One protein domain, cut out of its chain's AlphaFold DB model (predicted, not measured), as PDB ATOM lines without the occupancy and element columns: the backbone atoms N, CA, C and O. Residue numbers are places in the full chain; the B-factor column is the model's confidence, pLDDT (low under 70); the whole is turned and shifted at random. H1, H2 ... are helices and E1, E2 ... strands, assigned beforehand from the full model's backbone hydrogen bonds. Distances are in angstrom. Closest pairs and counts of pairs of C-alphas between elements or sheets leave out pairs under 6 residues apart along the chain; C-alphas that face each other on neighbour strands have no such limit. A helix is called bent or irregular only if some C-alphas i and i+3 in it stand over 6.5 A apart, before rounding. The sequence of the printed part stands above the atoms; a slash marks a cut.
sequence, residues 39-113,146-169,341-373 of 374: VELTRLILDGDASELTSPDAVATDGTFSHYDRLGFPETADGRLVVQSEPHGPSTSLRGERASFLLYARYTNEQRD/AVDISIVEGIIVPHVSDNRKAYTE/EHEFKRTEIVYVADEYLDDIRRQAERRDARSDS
ATOM      1  N   VAL A  39     290.862 532.470 450.749       55.53
ATOM      2  CA  VAL A  39     291.890 533.162 449.961       55.53
ATOM      3  C   VAL A  39     291.443 533.432 448.522       55.53
ATOM      4  O   VAL A  39     291.624 534.544 448.034       55.53
ATOM      5  N   GLU A  40     290.844 532.458 447.845       56.56
ATOM      6  CA  GLU A  40     290.379 532.617 446.460       56.56
ATOM      7  C   GLU A  40     289.165 533.542 446.376       56.56
ATOM      8  O   GLU A  40     289.096 534.378 445.478       56.56
ATOM      9  N   LEU A  41     288.257 533.462 447.355       59.44
ATOM     10  CA  LEU A  41     287.131 534.389 447.464       59.44
ATOM     11  C   LEU A  41     287.618 535.833 447.683       59.44
ATOM     12  O   LEU A  41     287.114 536.761 447.062       59.44
ATOM     13  N   THR A  42     288.647 536.010 448.523       59.59
ATOM     14  CA  THR A  42     289.284 537.316 448.765       59.59
ATOM     15  C   THR A  42     289.887 537.886 447.481       59.59
ATOM     16  O   THR A  42     289.665 539.051 447.175       59.59
ATOM     17  N   ARG A  43     290.615 537.072 446.703       62.56
ATOM     18  CA  ARG A  43     291.189 537.508 445.418       62.56
ATOM     19  C   ARG A  43     290.113 537.882 444.408       62.56
ATOM     20  O   ARG A  43     290.190 538.955 443.835       62.56
ATOM     21  N   LEU A  44     289.068 537.065 444.272       64.56
ATOM     22  CA  LEU A  44     287.948 537.354 443.374       64.56
ATOM     23  C   LEU A  44     287.292 538.715 443.678       64.56
ATOM     24  O   LEU A  44     286.929 539.439 442.759       64.56
ATOM     25  N   ILE A  45     287.162 539.067 444.963       62.88
ATOM     26  CA  ILE A  45     286.585 540.347 445.414       62.88
ATOM     27  C   ILE A  45     287.526 541.525 445.159       62.88
ATOM     28  O   ILE A  45     287.064 542.609 444.821       62.88
ATOM     29  N   LEU A  46     288.832 541.327 445.338       65.00
ATOM     30  CA  LEU A  46     289.832 542.381 445.161       65.00
ATOM     31  C   LEU A  46     290.183 542.633 443.686       65.00
ATOM     32  O   LEU A  46     290.527 543.763 443.344       65.00
ATOM     33  N   ASP A  47     290.083 541.607 442.840       65.88
ATOM     34  CA  ASP A  47     290.397 541.670 441.409       65.88
ATOM     35  C   ASP A  47     289.189 542.110 440.551       65.88
ATOM     36  O   ASP A  47     289.371 542.543 439.412       65.88
ATOM     37  N   GLY A  48     287.958 542.000 441.071       59.69
ATOM     38  CA  GLY A  48     286.743 542.514 440.428       59.69
ATOM     39  C   GLY A  48     286.627 544.040 440.530       59.69
ATOM     40  O   GLY A  48     287.065 544.633 441.515       59.69
ATOM     41  N   ASP A  49     286.027 544.695 439.529       54.47
ATOM     42  CA  ASP A  49     285.829 546.151 439.542       54.47
ATOM     43  C   ASP A  49     284.801 546.532 440.626       54.47
ATOM     44  O   ASP A  49     283.584 546.473 440.437       54.47
ATOM     45  N   ALA A  50     285.306 546.843 441.822       53.38
ATOM     46  CA  ALA A  50     284.526 546.915 443.057       53.38
ATOM     47  C   ALA A  50     283.378 547.940 443.027       53.38
ATOM     48  O   ALA A  50     282.434 547.811 443.801       53.38
ATOM     49  N   SER A  51     283.424 548.931 442.131       53.31
ATOM     50  CA  SER A  51     282.356 549.926 441.980       53.31
ATOM     51  C   SER A  51     281.077 549.394 441.329       53.31
ATOM     52  O   SER A  51     280.024 549.994 441.520       53.31
ATOM     53  N   GLU A  52     281.135 548.290 440.575       54.69
ATOM     54  CA  GLU A  52     279.928 547.642 440.030       54.69
ATOM     55  C   GLU A  52     279.289 546.668 441.041       54.69
ATOM     56  O   GLU A  52     278.093 546.389 440.968       54.69
ATOM     57  N   LEU A  53     280.066 546.208 442.033       62.47
ATOM     58  CA  LEU A  53     279.681 545.198 443.029       62.47
ATOM     59  C   LEU A  53     278.939 545.764 444.255       62.47
ATOM     60  O   LEU A  53     278.503 544.998 445.109       62.47
ATOM     61  N   THR A  54     278.799 547.084 444.380       62.12
ATOM     62  CA  THR A  54     278.199 547.750 445.556       62.12
ATOM     63  C   THR A  54     276.784 548.279 445.294       62.12
ATOM     64  O   THR A  54     276.201 548.948 446.148       62.12
ATOM     65  N   SER A  55     276.191 547.981 444.131       64.25
ATOM     66  CA  SER A  55     274.872 548.502 443.756       64.25
ATOM     67  C   SER A  55     273.734 547.852 444.567       64.25
ATOM     68  O   SER A  55     273.528 546.641 444.454       64.25
ATOM     69  N   PRO A  56     272.927 548.624 445.327       61.59
ATOM     70  CA  PRO A  56     271.759 548.099 446.047       61.59
ATOM     71  C   PRO A  56     270.712 547.481 445.109       61.59
ATOM     72  O   PRO A  56     270.060 546.496 445.457       61.59
ATOM     73  N   ASP A  57     270.597 548.021 443.892       60.22
ATOM     74  CA  ASP A  57     269.659 547.553 442.869       60.22
ATOM     75  C   ASP A  57     270.040 546.166 442.324       60.22
ATOM     76  O   ASP A  57     269.175 545.431 441.856       60.22
ATOM     77  N   ALA A  58     271.315 545.764 442.429       56.16
ATOM     78  CA  ALA A  58     271.778 544.434 442.015       56.16
ATOM     79  C   ALA A  58     271.327 543.315 442.974       56.16
ATOM     80  O   ALA A  58     271.335 542.133 442.619       56.16
ATOM     81  N   VAL A  59     270.927 543.679 444.198       62.38
ATOM     82  CA  VAL A  59     270.568 542.741 445.272       62.38
ATOM     83  C   VAL A  59     269.069 542.697 445.525       62.38
ATOM     84  O   VAL A  59     268.586 541.722 446.109       62.38
ATOM     85  N   ALA A  60     268.351 543.742 445.102       55.72
ATOM     86  CA  ALA A  60     266.915 543.871 445.256       55.72
ATOM     87  C   ALA A  60     266.216 542.625 444.698       55.72
ATOM     88  O   ALA A  60     266.144 542.376 443.496       55.72
ATOM     89  N   THR A  61     265.712 541.795 445.603       59.88
ATOM     90  CA  THR A  61     264.796 540.729 445.237       59.88
ATOM     91  C   THR A  61     263.428 541.368 445.057       59.88
ATOM     92  O   THR A  61     262.750 541.612 446.050       59.88
ATOM     93  N   ASP A  62     262.977 541.548 443.812       52.09
ATOM     94  CA  ASP A  62     261.577 541.860 443.440       52.09
ATOM     95  C   ASP A  62     260.554 540.804 443.941       52.09
ATOM     96  O   ASP A  62     259.383 540.792 443.557       52.09
ATOM     97  N   GLY A  63     260.992 539.857 444.770       56.69
ATOM     98  CA  GLY A  63     260.241 538.705 445.217       56.69
ATOM     99  C   GLY A  63     259.349 539.024 446.405       56.69
ATOM    100  O   GLY A  63     259.797 539.478 447.458       56.69
ATOM    101  N   THR A  64     258.074 538.686 446.264       66.44
ATOM    102  CA  THR A  64     257.160 538.507 447.387       66.44
ATOM    103  C   THR A  64     257.733 537.468 448.352       66.44
ATOM    104  O   THR A  64     258.021 536.335 447.959       66.44
ATOM    105  N   PHE A  65     257.875 537.854 449.622       81.62
ATOM    106  CA  PHE A  65     258.162 536.940 450.728       81.62
ATOM    107  C   PHE A  65     257.249 535.706 450.654       81.62
ATOM    108  O   PHE A  65     256.026 535.847 450.551       81.62
ATOM    109  N   SER A  66     257.845 534.514 450.701       80.69
ATOM    110  CA  SER A  66     257.119 533.244 450.632       80.69
ATOM    111  C   SER A  66     257.059 532.565 451.997       80.69
ATOM    112  O   SER A  66     255.973 532.241 452.485       80.69
ATOM    113  N   HIS A  67     258.215 532.365 452.629       82.38
ATOM    114  CA  HIS A  67     258.328 531.656 453.898       82.38
ATOM    115  C   HIS A  67     259.582 532.084 454.670       82.38
ATOM    116  O   HIS A  67     260.398 532.855 454.172       82.38
ATOM    117  N   TYR A  68     259.697 531.617 455.914       83.38
ATOM    118  CA  TYR A  68     260.912 531.765 456.710       83.38
ATOM    119  C   TYR A  68     261.716 530.466 456.674       83.38
ATOM    120  O   TYR A  68     261.118 529.394 456.821       83.38
ATOM    121  N   ASP A  69     263.035 530.577 456.543       78.50
ATOM    122  CA  ASP A  69     263.959 529.449 456.646       78.50
ATOM    123  C   ASP A  69     263.998 528.877 458.087       78.50
ATOM    124  O   ASP A  69     263.259 529.291 458.993       78.50
ATOM    125  N   ARG A  70     264.879 527.898 458.330       78.62
ATOM    126  CA  ARG A  70     265.029 527.285 459.666       78.62
ATOM    127  C   ARG A  70     265.601 528.239 460.712       78.62
ATOM    128  O   ARG A  70     265.371 528.009 461.901       78.62
ATOM    129  N   LEU A  71     266.358 529.251 460.296       78.62
ATOM    130  CA  LEU A  71     266.948 530.246 461.185       78.62
ATOM    131  C   LEU A  71     265.998 531.423 461.444       78.62
ATOM    132  O   LEU A  71     266.165 532.115 462.443       78.62
ATOM    133  N   GLY A  72     264.959 531.590 460.626       82.81
ATOM    134  CA  GLY A  72     263.962 532.649 460.722       82.81
ATOM    135  C   GLY A  72     264.154 533.783 459.713       82.81
ATOM    136  O   GLY A  72     263.517 534.820 459.885       82.81
ATOM    137  N   PHE A  73     264.997 533.631 458.693       85.31
ATOM    138  CA  PHE A  73     265.182 534.604 457.618       85.31
ATOM    139  C   PHE A  73     264.090 534.499 456.555       85.31
ATOM    140  O   PHE A  73     263.653 533.396 456.232       85.31
ATOM    141  N   PRO A  74     263.598 535.632 456.031       85.12
ATOM    142  CA  PRO A  74     262.597 535.654 454.988       85.12
ATOM    143  C   PRO A  74     263.222 535.235 453.662       85.12
ATOM    144  O   PRO A  74     264.189 535.844 453.203       85.12
ATOM    145  N   GLU A  75     262.616 534.249 453.013       80.31
ATOM    146  CA  GLU A  75     263.045 533.755 451.713       80.31
ATOM    147  C   GLU A  75     261.942 533.893 450.652       80.31
ATOM    148  O   GLU A  75     260.733 533.908 450.936       80.31
ATOM    149  N   THR A  76     262.369 534.028 449.396       78.69
ATOM    150  CA  THR A  76     261.488 533.924 448.229       78.69
ATOM    151  C   THR A  76     261.009 532.479 448.043       78.69
ATOM    152  O   THR A  76     261.453 531.564 448.732       78.69
ATOM    153  N   ALA A  77     260.096 532.244 447.096       74.38
ATOM    154  CA  ALA A  77     259.662 530.882 446.762       74.38
ATOM    155  C   ALA A  77     260.820 529.985 446.276       74.38
ATOM    156  O   ALA A  77     260.771 528.776 446.466       74.38
ATOM    157  N   ASP A  78     261.868 530.588 445.710       68.19
ATOM    158  CA  ASP A  78     263.087 529.907 445.257       68.19
ATOM    159  C   ASP A  78     264.177 529.836 446.350       68.19
ATOM    160  O   ASP A  78     265.339 529.581 446.037       68.19
ATOM    161  N   GLY A  79     263.832 530.151 447.606       71.69
ATOM    162  CA  GLY A  79     264.730 530.110 448.766       71.69
ATOM    163  C   GLY A  79     265.783 531.219 448.819       71.69
ATOM    164  O   GLY A  79     266.787 531.093 449.514       71.69
ATOM    165  N   ARG A  80     265.621 532.318 448.067       77.06
ATOM    166  CA  ARG A  80     266.578 533.441 448.101       77.06
ATOM    167  C   ARG A  80     266.287 534.335 449.295       77.06
ATOM    168  O   ARG A  80     265.138 534.723 449.485       77.06
ATOM    169  N   LEU A  81     267.326 534.755 450.015       82.06
ATOM    170  CA  LEU A  81     267.190 535.719 451.105       82.06
ATOM    171  C   LEU A  81     266.567 537.028 450.597       82.06
ATOM    172  O   LEU A  81     267.150 537.717 449.749       82.06
ATOM    173  N   VAL A  82     265.409 537.382 451.153       84.44
ATOM    174  CA  VAL A  82     264.709 538.631 450.856       84.44
ATOM    175  C   VAL A  82     265.458 539.774 451.518       84.44
ATOM    176  O   VAL A  82     265.658 539.783 452.736       84.44
ATOM    177  N   VAL A  83     265.853 540.748 450.703       85.88
ATOM    178  CA  VAL A  83     266.515 541.968 451.163       85.88
ATOM    179  C   VAL A  83     265.731 543.205 450.758       85.88
ATOM    180  O   VAL A  83     265.071 543.228 449.719       85.88
ATOM    181  N   GLN A  84     265.804 544.229 451.597       82.88
ATOM    182  CA  GLN A  84     265.214 545.541 451.378       82.88
ATOM    183  C   GLN A  84     266.337 546.564 451.246       82.88
ATOM    184  O   GLN A  84     267.324 546.503 451.977       82.88
ATOM    185  N   SER A  85     266.192 547.511 450.325       81.19
ATOM    186  CA  SER A  85     267.122 548.636 450.245       81.19
ATOM    187  C   SER A  85     266.851 549.604 451.394       81.19
ATOM    188  O   SER A  85     265.784 550.219 451.451       81.19
ATOM    189  N   GLU A  86     267.821 549.763 452.294       79.50
ATOM    190  CA  GLU A  86     267.803 550.761 453.363       79.50
ATOM    191  C   GLU A  86     268.871 551.848 453.130       79.50
ATOM    192  O   GLU A  86     269.818 551.637 452.369       79.50
ATOM    193  N   PRO A  87     268.771 553.024 453.788       77.31
ATOM    194  CA  PRO A  87     269.747 554.112 453.639       77.31
ATOM    195  C   PRO A  87     271.192 553.736 453.992       77.31
ATOM    196  O   PRO A  87     272.117 554.422 453.568       77.31
ATOM    197  N   HIS A  88     271.377 552.688 454.794       76.81
ATOM    198  CA  HIS A  88     272.682 552.205 455.243       76.81
ATOM    199  C   HIS A  88     273.199 551.013 454.425       76.81
ATOM    200  O   HIS A  88     274.296 550.542 454.689       76.81
ATOM    201  N   GLY A  89     272.430 550.540 453.441       78.38
ATOM    202  CA  GLY A  89     272.744 549.369 452.625       78.38
ATOM    203  C   GLY A  89     271.578 548.378 452.559       78.38
ATOM    204  O   GLY A  89     270.563 548.566 453.234       78.38
ATOM    205  N   PRO A  90     271.680 547.322 451.737       85.00
ATOM    206  CA  PRO A  90     270.689 546.256 451.703       85.00
ATOM    207  C   PRO A  90     270.621 545.560 453.064       85.00
ATOM    208  O   PRO A  90     271.648 545.193 453.636       85.00
ATOM    209  N   SER A  91     269.416 545.340 453.573       86.12
ATOM    210  CA  SER A  91     269.189 544.675 454.854       86.12
ATOM    211  C   SER A  91     268.176 543.539 454.725       86.12
ATOM    212  O   SER A  91     267.408 543.463 453.766       86.12
ATOM    213  N   THR A  92     268.158 542.636 455.696       86.88
ATOM    214  CA  THR A  92     267.092 541.646 455.865       86.88
ATOM    215  C   THR A  92     266.527 541.714 457.281       86.88
ATOM    216  O   THR A  92     267.130 542.302 458.178       86.88
ATOM    217  N   SER A  93     265.360 541.120 457.504       86.56
ATOM    218  CA  SER A  93     264.761 541.013 458.841       86.56
ATOM    219  C   SER A  93     264.805 539.568 459.321       86.56
ATOM    220  O   SER A  93     264.885 538.654 458.512       86.56
ATOM    221  N   LEU A  94     264.744 539.346 460.632       85.81
ATOM    222  CA  LEU A  94     264.627 538.007 461.209       85.81
ATOM    223  C   LEU A  94     263.260 537.858 461.876       85.81
ATOM    224  O   LEU A  94     262.771 538.774 462.542       85.81
ATOM    225  N   ARG A  95     262.630 536.693 461.730       84.38
ATOM    226  CA  ARG A  95     261.332 536.398 462.335       84.38
ATOM    227  C   ARG A  95     261.380 536.610 463.848       84.38
ATOM    228  O   ARG A  95     262.019 535.858 464.573       84.38
ATOM    229  N   GLY A  96     260.594 537.572 464.323       80.69
ATOM    230  CA  GLY A  96     260.481 537.884 465.749       80.69
ATOM    231  C   GLY A  96     261.468 538.941 466.241       80.69
ATOM    232  O   GLY A  96     261.314 539.400 467.370       80.69
ATOM    233  N   GLU A  97     262.394 539.388 465.391       82.00
ATOM    234  CA  GLU A  97     263.269 540.521 465.668       82.00
ATOM    235  C   GLU A  97     262.734 541.804 465.037       82.00
ATOM    236  O   GLU A  97     262.082 541.799 463.991       82.00
ATOM    237  N   ARG A  98     262.989 542.928 465.710       72.38
ATOM    238  CA  ARG A  98     262.604 544.263 465.219       72.38
ATOM    239  C   ARG A  98     263.737 544.987 464.509       72.38
ATOM    240  O   ARG A  98     263.468 545.957 463.810       72.38
ATOM    241  N   ALA A  99     264.974 544.567 464.753       79.81
ATOM    242  CA  ALA A  99     266.144 545.132 464.105       79.81
ATOM    243  C   ALA A  99     266.335 544.484 462.731       79.81
ATOM    244  O   ALA A  99     266.195 543.266 462.591       79.81
ATOM    245  N   SER A 100     266.654 545.309 461.738       82.25
ATOM    246  CA  SER A 100     267.173 544.842 460.457       82.25
ATOM    247  C   SER A 100     268.638 544.442 460.618       82.25
ATOM    248  O   SER A 100     269.368 545.042 461.408       82.25
ATOM    249  N   PHE A 101     269.064 543.443 459.858       85.31
ATOM    250  CA  PHE A 101     270.448 542.993 459.783       85.31
ATOM    251  C   PHE A 101     271.026 543.394 458.429       85.31
ATOM    252  O   PHE A 101     270.425 543.088 457.394       85.31
ATOM    253  N   LEU A 102     272.176 544.069 458.425       86.25
ATOM    254  CA  LEU A 102     272.833 544.490 457.191       86.25
ATOM    255  C   LEU A 102     273.332 543.275 456.392       86.25
ATOM    256  O   LEU A 102     273.882 542.331 456.956       86.25
ATOM    257  N   LEU A 103     273.192 543.296 455.070       84.75
ATOM    258  CA  LEU A 103     273.885 542.361 454.191       84.75
ATOM    259  C   LEU A 103     275.316 542.868 453.967       84.75
ATOM    260  O   LEU A 103     275.501 543.944 453.415       84.75
ATOM    261  N   TYR A 104     276.330 542.091 454.346       82.94
ATOM    262  CA  TYR A 104     277.734 542.421 454.078       82.94
ATOM    263  C   TYR A 104     278.206 541.956 452.712       82.94
ATOM    264  O   TYR A 104     279.012 542.629 452.079       82.94
ATOM    265  N   ALA A 105     277.745 540.794 452.259       79.50
ATOM    266  CA  ALA A 105     278.078 540.304 450.933       79.50
ATOM    267  C   ALA A 105     277.077 539.262 450.450       79.50
ATOM    268  O   ALA A 105     276.452 538.563 451.249       79.50
ATOM    269  N   ARG A 106     276.974 539.119 449.132       81.56
ATOM    270  CA  ARG A 106     276.256 538.032 448.478       81.56
ATOM    271  C   ARG A 106     277.065 537.511 447.299       81.56
ATOM    272  O   ARG A 106     277.497 538.280 446.444       81.56
ATOM    273  N   TYR A 107     277.199 536.195 447.238       80.56
ATOM    274  CA  TYR A 107     277.874 535.474 446.166       80.56
ATOM    275  C   TYR A 107     276.914 534.456 445.576       80.56
ATOM    276  O   TYR A 107     276.207 533.782 446.319       80.56
ATOM    277  N   THR A 108     276.933 534.301 444.262       78.75
ATOM    278  CA  THR A 108     276.247 533.211 443.573       78.75
ATOM    279  C   THR A 108     277.299 532.212 443.121       78.75
ATOM    280  O   THR A 108     278.231 532.565 442.397       78.75
ATOM    281  N   ASN A 109     277.171 530.961 443.551       76.50
ATOM    282  CA  ASN A 109     277.964 529.858 443.030       76.50
ATOM    283  C   ASN A 109     277.106 529.045 442.066       76.50
ATOM    284  O   ASN A 109     276.184 528.358 442.500       76.50
ATOM    285  N   GLU A 110     277.403 529.131 440.775       75.69
ATOM    286  CA  GLU A 110     276.779 528.309 439.747       75.69
ATOM    287  C   GLU A 110     277.707 527.150 439.390       75.69
ATOM    288  O   GLU A 110     278.866 527.348 439.030       75.69
ATOM    289  N   GLN A 111     277.208 525.922 439.456       75.56
ATOM    290  CA  GLN A 111     277.961 524.725 439.112       75.56
ATOM    291  C   GLN A 111     277.148 523.842 438.170       75.56
ATOM    292  O   GLN A 111     275.943 523.647 438.364       75.56
ATOM    293  N   ARG A 112     277.812 523.231 437.178       72.00
ATOM    294  CA  ARG A 112     277.212 522.093 436.479       72.00
ATOM    295  C   ARG A 112     277.101 520.936 437.454       72.00
ATOM    296  O   ARG A 112     278.099 520.318 437.822       72.00
ATOM    297  N   ASP A 113     275.871 520.606 437.788       69.62
ATOM    298  CA  ASP A 113     275.578 519.521 438.702       69.62
ATOM    299  C   ASP A 113     275.432 518.188 437.962       69.62
ATOM    300  O   ASP A 113     276.008 517.178 438.359       69.62
ATOM    301  N   ALA A 146     272.585 526.577 441.180       79.25
ATOM    302  CA  ALA A 146     273.011 527.866 441.685       79.25
ATOM    303  C   ALA A 146     272.682 527.964 443.173       79.25
ATOM    304  O   ALA A 146     271.536 527.774 443.584       79.25
ATOM    305  N   VAL A 147     273.695 528.278 443.972       77.19
ATOM    306  CA  VAL A 147     273.568 528.502 445.413       77.19
ATOM    307  C   VAL A 147     273.972 529.939 445.713       77.19
ATOM    308  O   VAL A 147     275.096 530.339 445.401       77.19
ATOM    309  N   ASP A 148     273.074 530.701 446.336       77.12
ATOM    310  CA  ASP A 148     273.358 532.059 446.788       77.12
ATOM    311  C   ASP A 148     273.831 531.999 448.245       77.12
ATOM    312  O   ASP A 148     273.130 531.525 449.140       77.12
ATOM    313  N   ILE A 149     275.032 532.509 448.499       79.19
ATOM    314  CA  ILE A 149     275.630 532.601 449.828       79.19
ATOM    315  C   ILE A 149     275.586 534.065 450.246       79.19
ATOM    316  O   ILE A 149     276.200 534.914 449.603       79.19
ATOM    317  N   SER A 150     274.859 534.362 451.319       80.69
ATOM    318  CA  SER A 150     274.725 535.707 451.881       80.69
ATOM    319  C   SER A 150     275.420 535.789 453.241       80.69
ATOM    320  O   SER A 150     275.182 534.973 454.128       80.69
ATOM    321  N   ILE A 151     276.279 536.790 453.412       81.62
ATOM    322  CA  ILE A 151     276.906 537.135 454.689       81.62
ATOM    323  C   ILE A 151     276.101 538.284 455.274       81.62
ATOM    324  O   ILE A 151     276.054 539.365 454.691       81.62
ATOM    325  N   VAL A 152     275.455 538.041 456.405       81.81
ATOM    326  CA  VAL A 152     274.567 538.996 457.070       81.81
ATOM    327  C   VAL A 152     275.158 539.348 458.432       81.81
ATOM    328  O   VAL A 152     275.744 538.499 459.108       81.81
ATOM    329  N   GLU A 153     275.021 540.610 458.822       75.19
ATOM    330  CA  GLU A 153     275.461 541.135 460.105       75.19
ATOM    331  C   GLU A 153     274.944 540.285 461.271       75.19
ATOM    332  O   GLU A 153     273.800 539.838 461.289       75.19
ATOM    333  N   GLY A 154     275.807 540.032 462.256       63.34
ATOM    334  CA  GLY A 154     275.441 539.316 463.479       63.34
ATOM    335  C   GLY A 154     275.344 537.790 463.364       63.34
ATOM    336  O   GLY A 154     275.262 537.130 464.402       63.34
ATOM    337  N   ILE A 155     275.418 537.201 462.163       57.28
ATOM    338  CA  ILE A 155     275.438 535.741 461.999       57.28
ATOM    339  C   ILE A 155     276.881 535.251 461.852       57.28
ATOM    340  O   ILE A 155     277.612 535.648 460.953       57.28
ATOM    341  N   ILE A 156     277.288 534.333 462.730       55.03
ATOM    342  CA  ILE A 156     278.610 533.680 462.672       55.03
ATOM    343  C   ILE A 156     278.713 532.728 461.457       55.03
ATOM    344  O   ILE A 156     279.808 532.339 461.060       55.03
ATOM    345  N   VAL A 157     277.579 532.354 460.855       57.69
ATOM    346  CA  VAL A 157     277.457 531.363 459.777       57.69
ATOM    347  C   VAL A 157     276.797 532.013 458.553       57.69
ATOM    348  O   VAL A 157     275.773 532.673 458.714       57.69
ATOM    349  N   PRO A 158     277.340 531.839 457.336       67.38
ATOM    350  CA  PRO A 158     276.722 532.369 456.125       67.38
ATOM    351  C   PRO A 158     275.336 531.758 455.891       67.38
ATOM    352  O   PRO A 158     275.132 530.556 456.067       67.38
ATOM    353  N   HIS A 159     274.394 532.588 455.451       69.25
ATOM    354  CA  HIS A 159     273.090 532.144 454.981       69.25
ATOM    355  C   HIS A 159     273.247 531.512 453.596       69.25
ATOM    356  O   HIS A 159     273.736 532.162 452.671       69.25
ATOM    357  N   VAL A 160     272.813 530.266 453.438       71.06
ATOM    358  CA  VAL A 160     272.882 529.524 452.174       71.06
ATOM    359  C   VAL A 160     271.460 529.348 451.661       71.06
ATOM    360  O   VAL A 160     270.673 528.676 452.318       71.06
ATOM    361  N   SER A 161     271.139 529.974 450.527       66.12
ATOM    362  CA  SER A 161     269.826 529.839 449.886       66.12
ATOM    363  C   SER A 161     269.566 528.398 449.452       66.12
ATOM    364  O   SER A 161     270.513 527.646 449.189       66.12
ATOM    365  N   ASP A 162     268.296 528.047 449.239       65.38
ATOM    366  CA  ASP A 162     267.977 526.788 448.568       65.38
ATOM    367  C   ASP A 162     268.654 526.699 447.191       65.38
ATOM    368  O   ASP A 162     268.918 527.690 446.497       65.38
ATOM    369  N   ASN A 163     268.981 525.464 446.817       70.25
ATOM    370  CA  ASN A 163     269.747 525.149 445.623       70.25
ATOM    371  C   ASN A 163     268.878 525.309 444.368       70.25
ATOM    372  O   ASN A 163     268.071 524.433 444.050       70.25
ATOM    373  N   ARG A 164     269.038 526.416 443.640       75.19
ATOM    374  CA  ARG A 164     268.260 526.716 442.433       75.19
ATOM    375  C   ARG A 164     268.724 525.832 441.285       75.19
ATOM    376  O   ARG A 164     269.913 525.757 440.996       75.19
ATOM    377  N   LYS A 165     267.781 525.197 440.590       82.12
ATOM    378  CA  LYS A 165     268.071 524.328 439.443       82.12
ATOM    379  C   LYS A 165     267.660 525.007 438.141       82.12
ATOM    380  O   LYS A 165     266.496 525.365 437.980       82.12
ATOM    381  N   ALA A 166     268.582 525.117 437.193       83.38
ATOM    382  CA  ALA A 166     268.312 525.561 435.829       83.38
ATOM    383  C   ALA A 166     268.667 524.456 434.826       83.38
ATOM    384  O   ALA A 166     269.602 523.685 435.039       83.38
ATOM    385  N   TYR A 167     267.924 524.381 433.719       87.44
ATOM    386  CA  TYR A 167     268.084 523.322 432.723       87.44
ATOM    387  C   TYR A 167     268.282 523.915 431.337       87.44
ATOM    388  O   TYR A 167     267.484 524.728 430.876       87.44
ATOM    389  N   THR A 168     269.329 523.461 430.655       89.44
ATOM    390  CA  THR A 168     269.521 523.719 429.226       89.44
ATOM    391  C   THR A 168     269.322 522.421 428.462       89.44
ATOM    392  O   THR A 168     270.174 521.529 428.493       89.44
ATOM    393  N   GLU A 169     268.177 522.300 427.795       91.38
ATOM    394  CA  GLU A 169     267.833 521.126 426.997       91.38
ATOM    395  C   GLU A 169     268.521 521.137 425.626       91.38
ATOM    396  O   GLU A 169     268.663 522.173 424.976       91.38
ATOM    397  N   GLU A 341     278.364 523.589 425.554       68.88
ATOM    398  CA  GLU A 341     279.436 524.132 426.387       68.88
ATOM    399  C   GLU A 341     278.826 524.962 427.515       68.88
ATOM    400  O   GLU A 341     277.842 525.674 427.322       68.88
ATOM    401  N   HIS A 342     279.392 524.822 428.703       62.81
ATOM    402  CA  HIS A 342     279.007 525.560 429.895       62.81
ATOM    403  C   HIS A 342     280.203 525.552 430.844       62.81
ATOM    404  O   HIS A 342     280.996 524.603 430.855       62.81
ATOM    405  N   GLU A 343     280.342 526.608 431.637       64.38
ATOM    406  CA  GLU A 343     281.372 526.654 432.666       64.38
ATOM    407  C   GLU A 343     281.049 525.622 433.750       64.38
ATOM    408  O   GLU A 343     279.912 525.510 434.210       64.38
ATOM    409  N   PHE A 344     282.042 524.815 434.133       66.81
ATOM    410  CA  PHE A 344     281.842 523.764 435.135       66.81
ATOM    411  C   PHE A 344     281.473 524.360 436.497       66.81
ATOM    412  O   PHE A 344     280.663 523.785 437.221       66.81
ATOM    413  N   LYS A 345     282.065 525.510 436.823       72.50
ATOM    414  CA  LYS A 345     281.830 526.274 438.041       72.50
ATOM    415  C   LYS A 345     282.099 527.745 437.745       72.50
ATOM    416  O   LYS A 345     283.171 528.070 437.241       72.50
ATOM    417  N   ARG A 346     281.156 528.606 438.097       71.44
ATOM    418  CA  ARG A 346     281.275 530.058 438.057       71.44
ATOM    419  C   ARG A 346     280.896 530.592 439.427       71.44
ATOM    420  O   ARG A 346     279.898 530.189 440.014       71.44
ATOM    421  N   THR A 347     281.723 531.463 439.984       74.31
ATOM    422  CA  THR A 347     281.377 532.191 441.204       74.31
ATOM    423  C   THR A 347     281.307 533.656 440.850       74.31
ATOM    424  O   THR A 347     282.278 534.221 440.357       74.31
ATOM    425  N   GLU A 348     280.134 534.236 441.046       76.19
ATOM    426  CA  GLU A 348     279.852 535.631 440.755       76.19
ATOM    427  C   GLU A 348     279.571 536.354 442.064       76.19
ATOM    428  O   GLU A 348     278.793 535.894 442.904       76.19
ATOM    429  N   ILE A 349     280.242 537.482 442.258       75.75
ATOM    430  CA  ILE A 349     279.984 538.357 443.390       75.75
ATOM    431  C   ILE A 349     278.799 539.227 442.988       75.75
ATOM    432  O   ILE A 349     278.871 539.950 442.003       75.75
ATOM    433  N   VAL A 350     277.701 539.125 443.730       78.62
ATOM    434  CA  VAL A 350     276.486 539.910 443.474       78.62
ATOM    435  C   VAL A 350     276.545 541.226 444.233       78.62
ATOM    436  O   VAL A 350     276.102 542.253 443.730       78.62
ATOM    437  N   TYR A 351     277.062 541.179 445.462       80.38
ATOM    438  CA  TYR A 351     277.136 542.340 446.333       80.38
ATOM    439  C   TYR A 351     278.263 542.232 447.349       80.38
ATOM    440  O   TYR A 351     278.477 541.153 447.908       80.38
ATOM    441  N   VAL A 352     278.909 543.354 447.654       81.00
ATOM    442  CA  VAL A 352     279.796 543.524 448.811       81.00
ATOM    443  C   VAL A 352     279.571 544.921 449.395       81.00
ATOM    444  O   VAL A 352     279.574 545.896 448.655       81.00
ATOM    445  N   ALA A 353     279.381 545.023 450.709       81.69
ATOM    446  CA  ALA A 353     279.305 546.294 451.424       81.69
ATOM    447  C   ALA A 353     280.692 546.943 451.527       81.69
ATOM    448  O   ALA A 353     281.691 546.245 451.730       81.69
ATOM    449  N   ASP A 354     280.754 548.274 451.454       81.25
ATOM    450  CA  ASP A 354     282.014 549.029 451.487       81.25
ATOM    451  C   ASP A 354     282.829 548.734 452.758       81.25
ATOM    452  O   ASP A 354     284.038 548.504 452.692       81.25
ATOM    453  N   GLU A 355     282.171 548.636 453.918       77.56
ATOM    454  CA  GLU A 355     282.842 548.324 455.184       77.56
ATOM    455  C   GLU A 355     283.460 546.922 455.184       77.56
ATOM    456  O   GLU A 355     284.524 546.702 455.776       77.56
ATOM    457  N   TYR A 356     282.797 545.969 454.524       75.38
ATOM    458  CA  TYR A 356     283.281 544.598 454.412       75.38
ATOM    459  C   TYR A 356     284.432 544.500 453.408       75.38
ATOM    460  O   TYR A 356     285.419 543.812 453.672       75.38
ATOM    461  N   LEU A 357     284.364 545.251 452.306       76.75
ATOM    462  CA  LEU A 357     285.453 545.369 451.340       76.75
ATOM    463  C   LEU A 357     286.723 545.933 451.991       76.75
ATOM    464  O   LEU A 357     287.814 545.393 451.802       76.75
ATOM    465  N   ASP A 358     286.581 546.984 452.797       80.62
ATOM    466  CA  ASP A 358     287.694 547.573 453.539       80.62
ATOM    467  C   ASP A 358     288.275 546.606 454.572       80.62
ATOM    468  O   ASP A 358     289.494 546.557 454.762       80.62
ATOM    469  N   ASP A 359     287.440 545.797 455.230       77.44
ATOM    470  CA  ASP A 359     287.947 544.773 456.138       77.44
ATOM    471  C   ASP A 359     288.703 543.663 455.402       77.44
ATOM    472  O   ASP A 359     289.797 543.284 455.829       77.44
ATOM    473  N   ILE A 360     288.189 543.207 454.255       74.44
ATOM    474  CA  ILE A 360     288.874 542.242 453.387       74.44
ATOM    475  C   ILE A 360     290.236 542.790 452.937       74.44
ATOM    476  O   ILE A 360     291.237 542.079 453.050       74.44
ATOM    477  N   ARG A 361     290.309 544.056 452.501       78.44
ATOM    478  CA  ARG A 361     291.572 544.721 452.126       78.44
ATOM    479  C   ARG A 361     292.569 544.733 453.280       78.44
ATOM    480  O   ARG A 361     293.693 544.264 453.123       78.44
ATOM    481  N   ARG A 362     292.141 545.162 454.474       79.75
ATOM    482  CA  ARG A 362     292.994 545.148 455.677       79.75
ATOM    483  C   ARG A 362     293.474 543.741 456.030       79.75
ATOM    484  O   ARG A 362     294.595 543.567 456.512       79.75
ATOM    485  N   GLN A 363     292.629 542.727 455.857       76.25
ATOM    486  CA  GLN A 363     293.009 541.338 456.106       76.25
ATOM    487  C   GLN A 363     294.019 540.826 455.073       76.25
ATOM    488  O   GLN A 363     294.945 540.116 455.467       76.25
ATOM    489  N   ALA A 364     293.872 541.195 453.799       76.31
ATOM    490  CA  ALA A 364     294.827 540.871 452.741       76.31
ATOM    491  C   ALA A 364     296.200 541.508 453.014       76.31
ATOM    492  O   ALA A 364     297.184 540.784 453.124       76.31
ATOM    493  N   GLU A 365     296.250 542.812 453.303       81.12
ATOM    494  CA  GLU A 365     297.490 543.523 453.663       81.12
ATOM    495  C   GLU A 365     298.210 542.874 454.858       81.12
ATOM    496  O   GLU A 365     299.430 542.704 454.868       81.12
ATOM    497  N   ARG A 366     297.452 542.458 455.883       81.81
ATOM    498  CA  ARG A 366     298.004 541.751 457.049       81.81
ATOM    499  C   ARG A 366     298.549 540.367 456.711       81.81
ATOM    500  O   ARG A 366     299.399 539.879 457.456       81.81
ATOM    501  N   ARG A 367     298.023 539.698 455.682       74.62
ATOM    502  CA  ARG A 367     298.525 538.397 455.218       74.62
ATOM    503  C   ARG A 367     299.798 538.580 454.406       74.62
ATOM    504  O   ARG A 367     300.770 537.899 454.714       74.62
ATOM    505  N   ASP A 368     299.821 539.540 453.491       77.44
ATOM    506  CA  ASP A 368     300.997 539.835 452.667       77.44
ATOM    507  C   ASP A 368     302.186 540.265 453.542       77.44
ATOM    508  O   ASP A 368     303.294 539.744 453.423       77.44
ATOM    509  N   ALA A 369     301.932 541.090 454.562       77.44
ATOM    510  CA  ALA A 369     302.952 541.459 455.544       77.44
ATOM    511  C   ALA A 369     303.523 540.256 456.333       77.44
ATOM    512  O   ALA A 369     304.650 540.317 456.831       77.44
ATOM    513  N   ARG A 370     302.762 539.157 456.478       73.44
ATOM    514  CA  ARG A 370     303.236 537.914 457.119       73.44
ATOM    515  C   ARG A 370     304.000 537.013 456.153       73.44
ATOM    516  O   ARG A 370     304.882 536.299 456.614       73.44
ATOM    517  N   SER A 371     303.662 537.015 454.862       71.38
ATOM    518  CA  SER A 371     304.406 536.249 453.856       71.38
ATOM    519  C   SER A 371     305.744 536.895 453.520       71.38
ATOM    520  O   SER A 371     306.712 536.173 453.345       71.38
ATOM    521  N   ASP A 372     305.827 538.228 453.517       63.84
ATOM    522  CA  ASP A 372     307.075 538.964 453.249       63.84
ATOM    523  C   ASP A 372     308.069 538.927 454.425       63.84
ATOM    524  O   ASP A 372     309.224 539.331 454.293       63.84
ATOM    525  N   SER A 373     307.614 538.482 455.601       57.81
ATOM    526  CA  SER A 373     308.434 538.329 456.810       57.81
ATOM    527  C   SER A 373     308.881 536.885 457.082       57.81
ATOM    528  O   SER A 373     309.544 536.646 458.097       57.81
TER     529      SER A 373
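This is residues 39 to 113, 146 to 169 and 341 to 373 of the 374 residues of an uncharacterized protein of Spirochaetaceae bacterium (UniProt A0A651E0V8). A long bent strand, E3, is the spine of a strongly twisted sheet, with E4 on one side of its longer part and E6 on the other, while beyond its bend it joins the small meander E1 E2 E3. From E6 the helix H2 leads away as an arm, and residues 368 to 373, of which 368 to 371 belong to H2, stick out at its far end, while short H1 crosses beside H2. The printed part has 132 residues, in the order H1 E1 E2 E3 E4 E5 E6 H2; the branched sheet is antiparallel and the class mixed. It is compact, with a radius of gyration of the C-alphas of 16.0 A and spans of 51 by 45 by 26 A.

H1, residues 39 to 47, begins at C-alpha 39 (291.890, 533.162, 449.961). E1 is residues 84 to 86, E2 89 to 93. E3, residues 100 to 113, is 34.4 A long and bends by 62 degrees at residue 104. E4 is 146 to 152, E5 164 to 169, E6 345 to 352, 20.4 A long. H2, residues 354 to 371, is 25.9 A long and ends at C-alpha 371 (304.406, 536.249, 453.856).

E1 and E2 form a hairpin, N 84 to O 91 2.8 A; so do E2 and E3, N 101 to O 92 2.8 A. E3 pairs with E4, N 107 to O 149 2.9 A, and with E6, N 108 to O 348 2.8 A. E5 pairs with no named strand; the closest C-alphas of E4 and E5, Ala 146 and Arg 164, are 4.9 A apart. Both helices only graze the sheet. H2, with residues 357 to 364 alone, touches H1 at a steep tilt of 61 degrees, the closest C-alphas being Thr 42 and Ile 360, 6.8 A. Every O i to N i+4 pair is within hydrogen-bond range in H1, 13 of 14 in H2.

C-alphas 169 and 373, the farthest apart, are 53.2 A apart. The cuts leave gaps of 9.2 A from C-alpha 113 to 146 and 12.0 A from 169 to 341. The links H1 to E1 and E4 to E5 are long. Mean pLDDT of the printed part is 73.8; residues 39 to 64 are among those under 70.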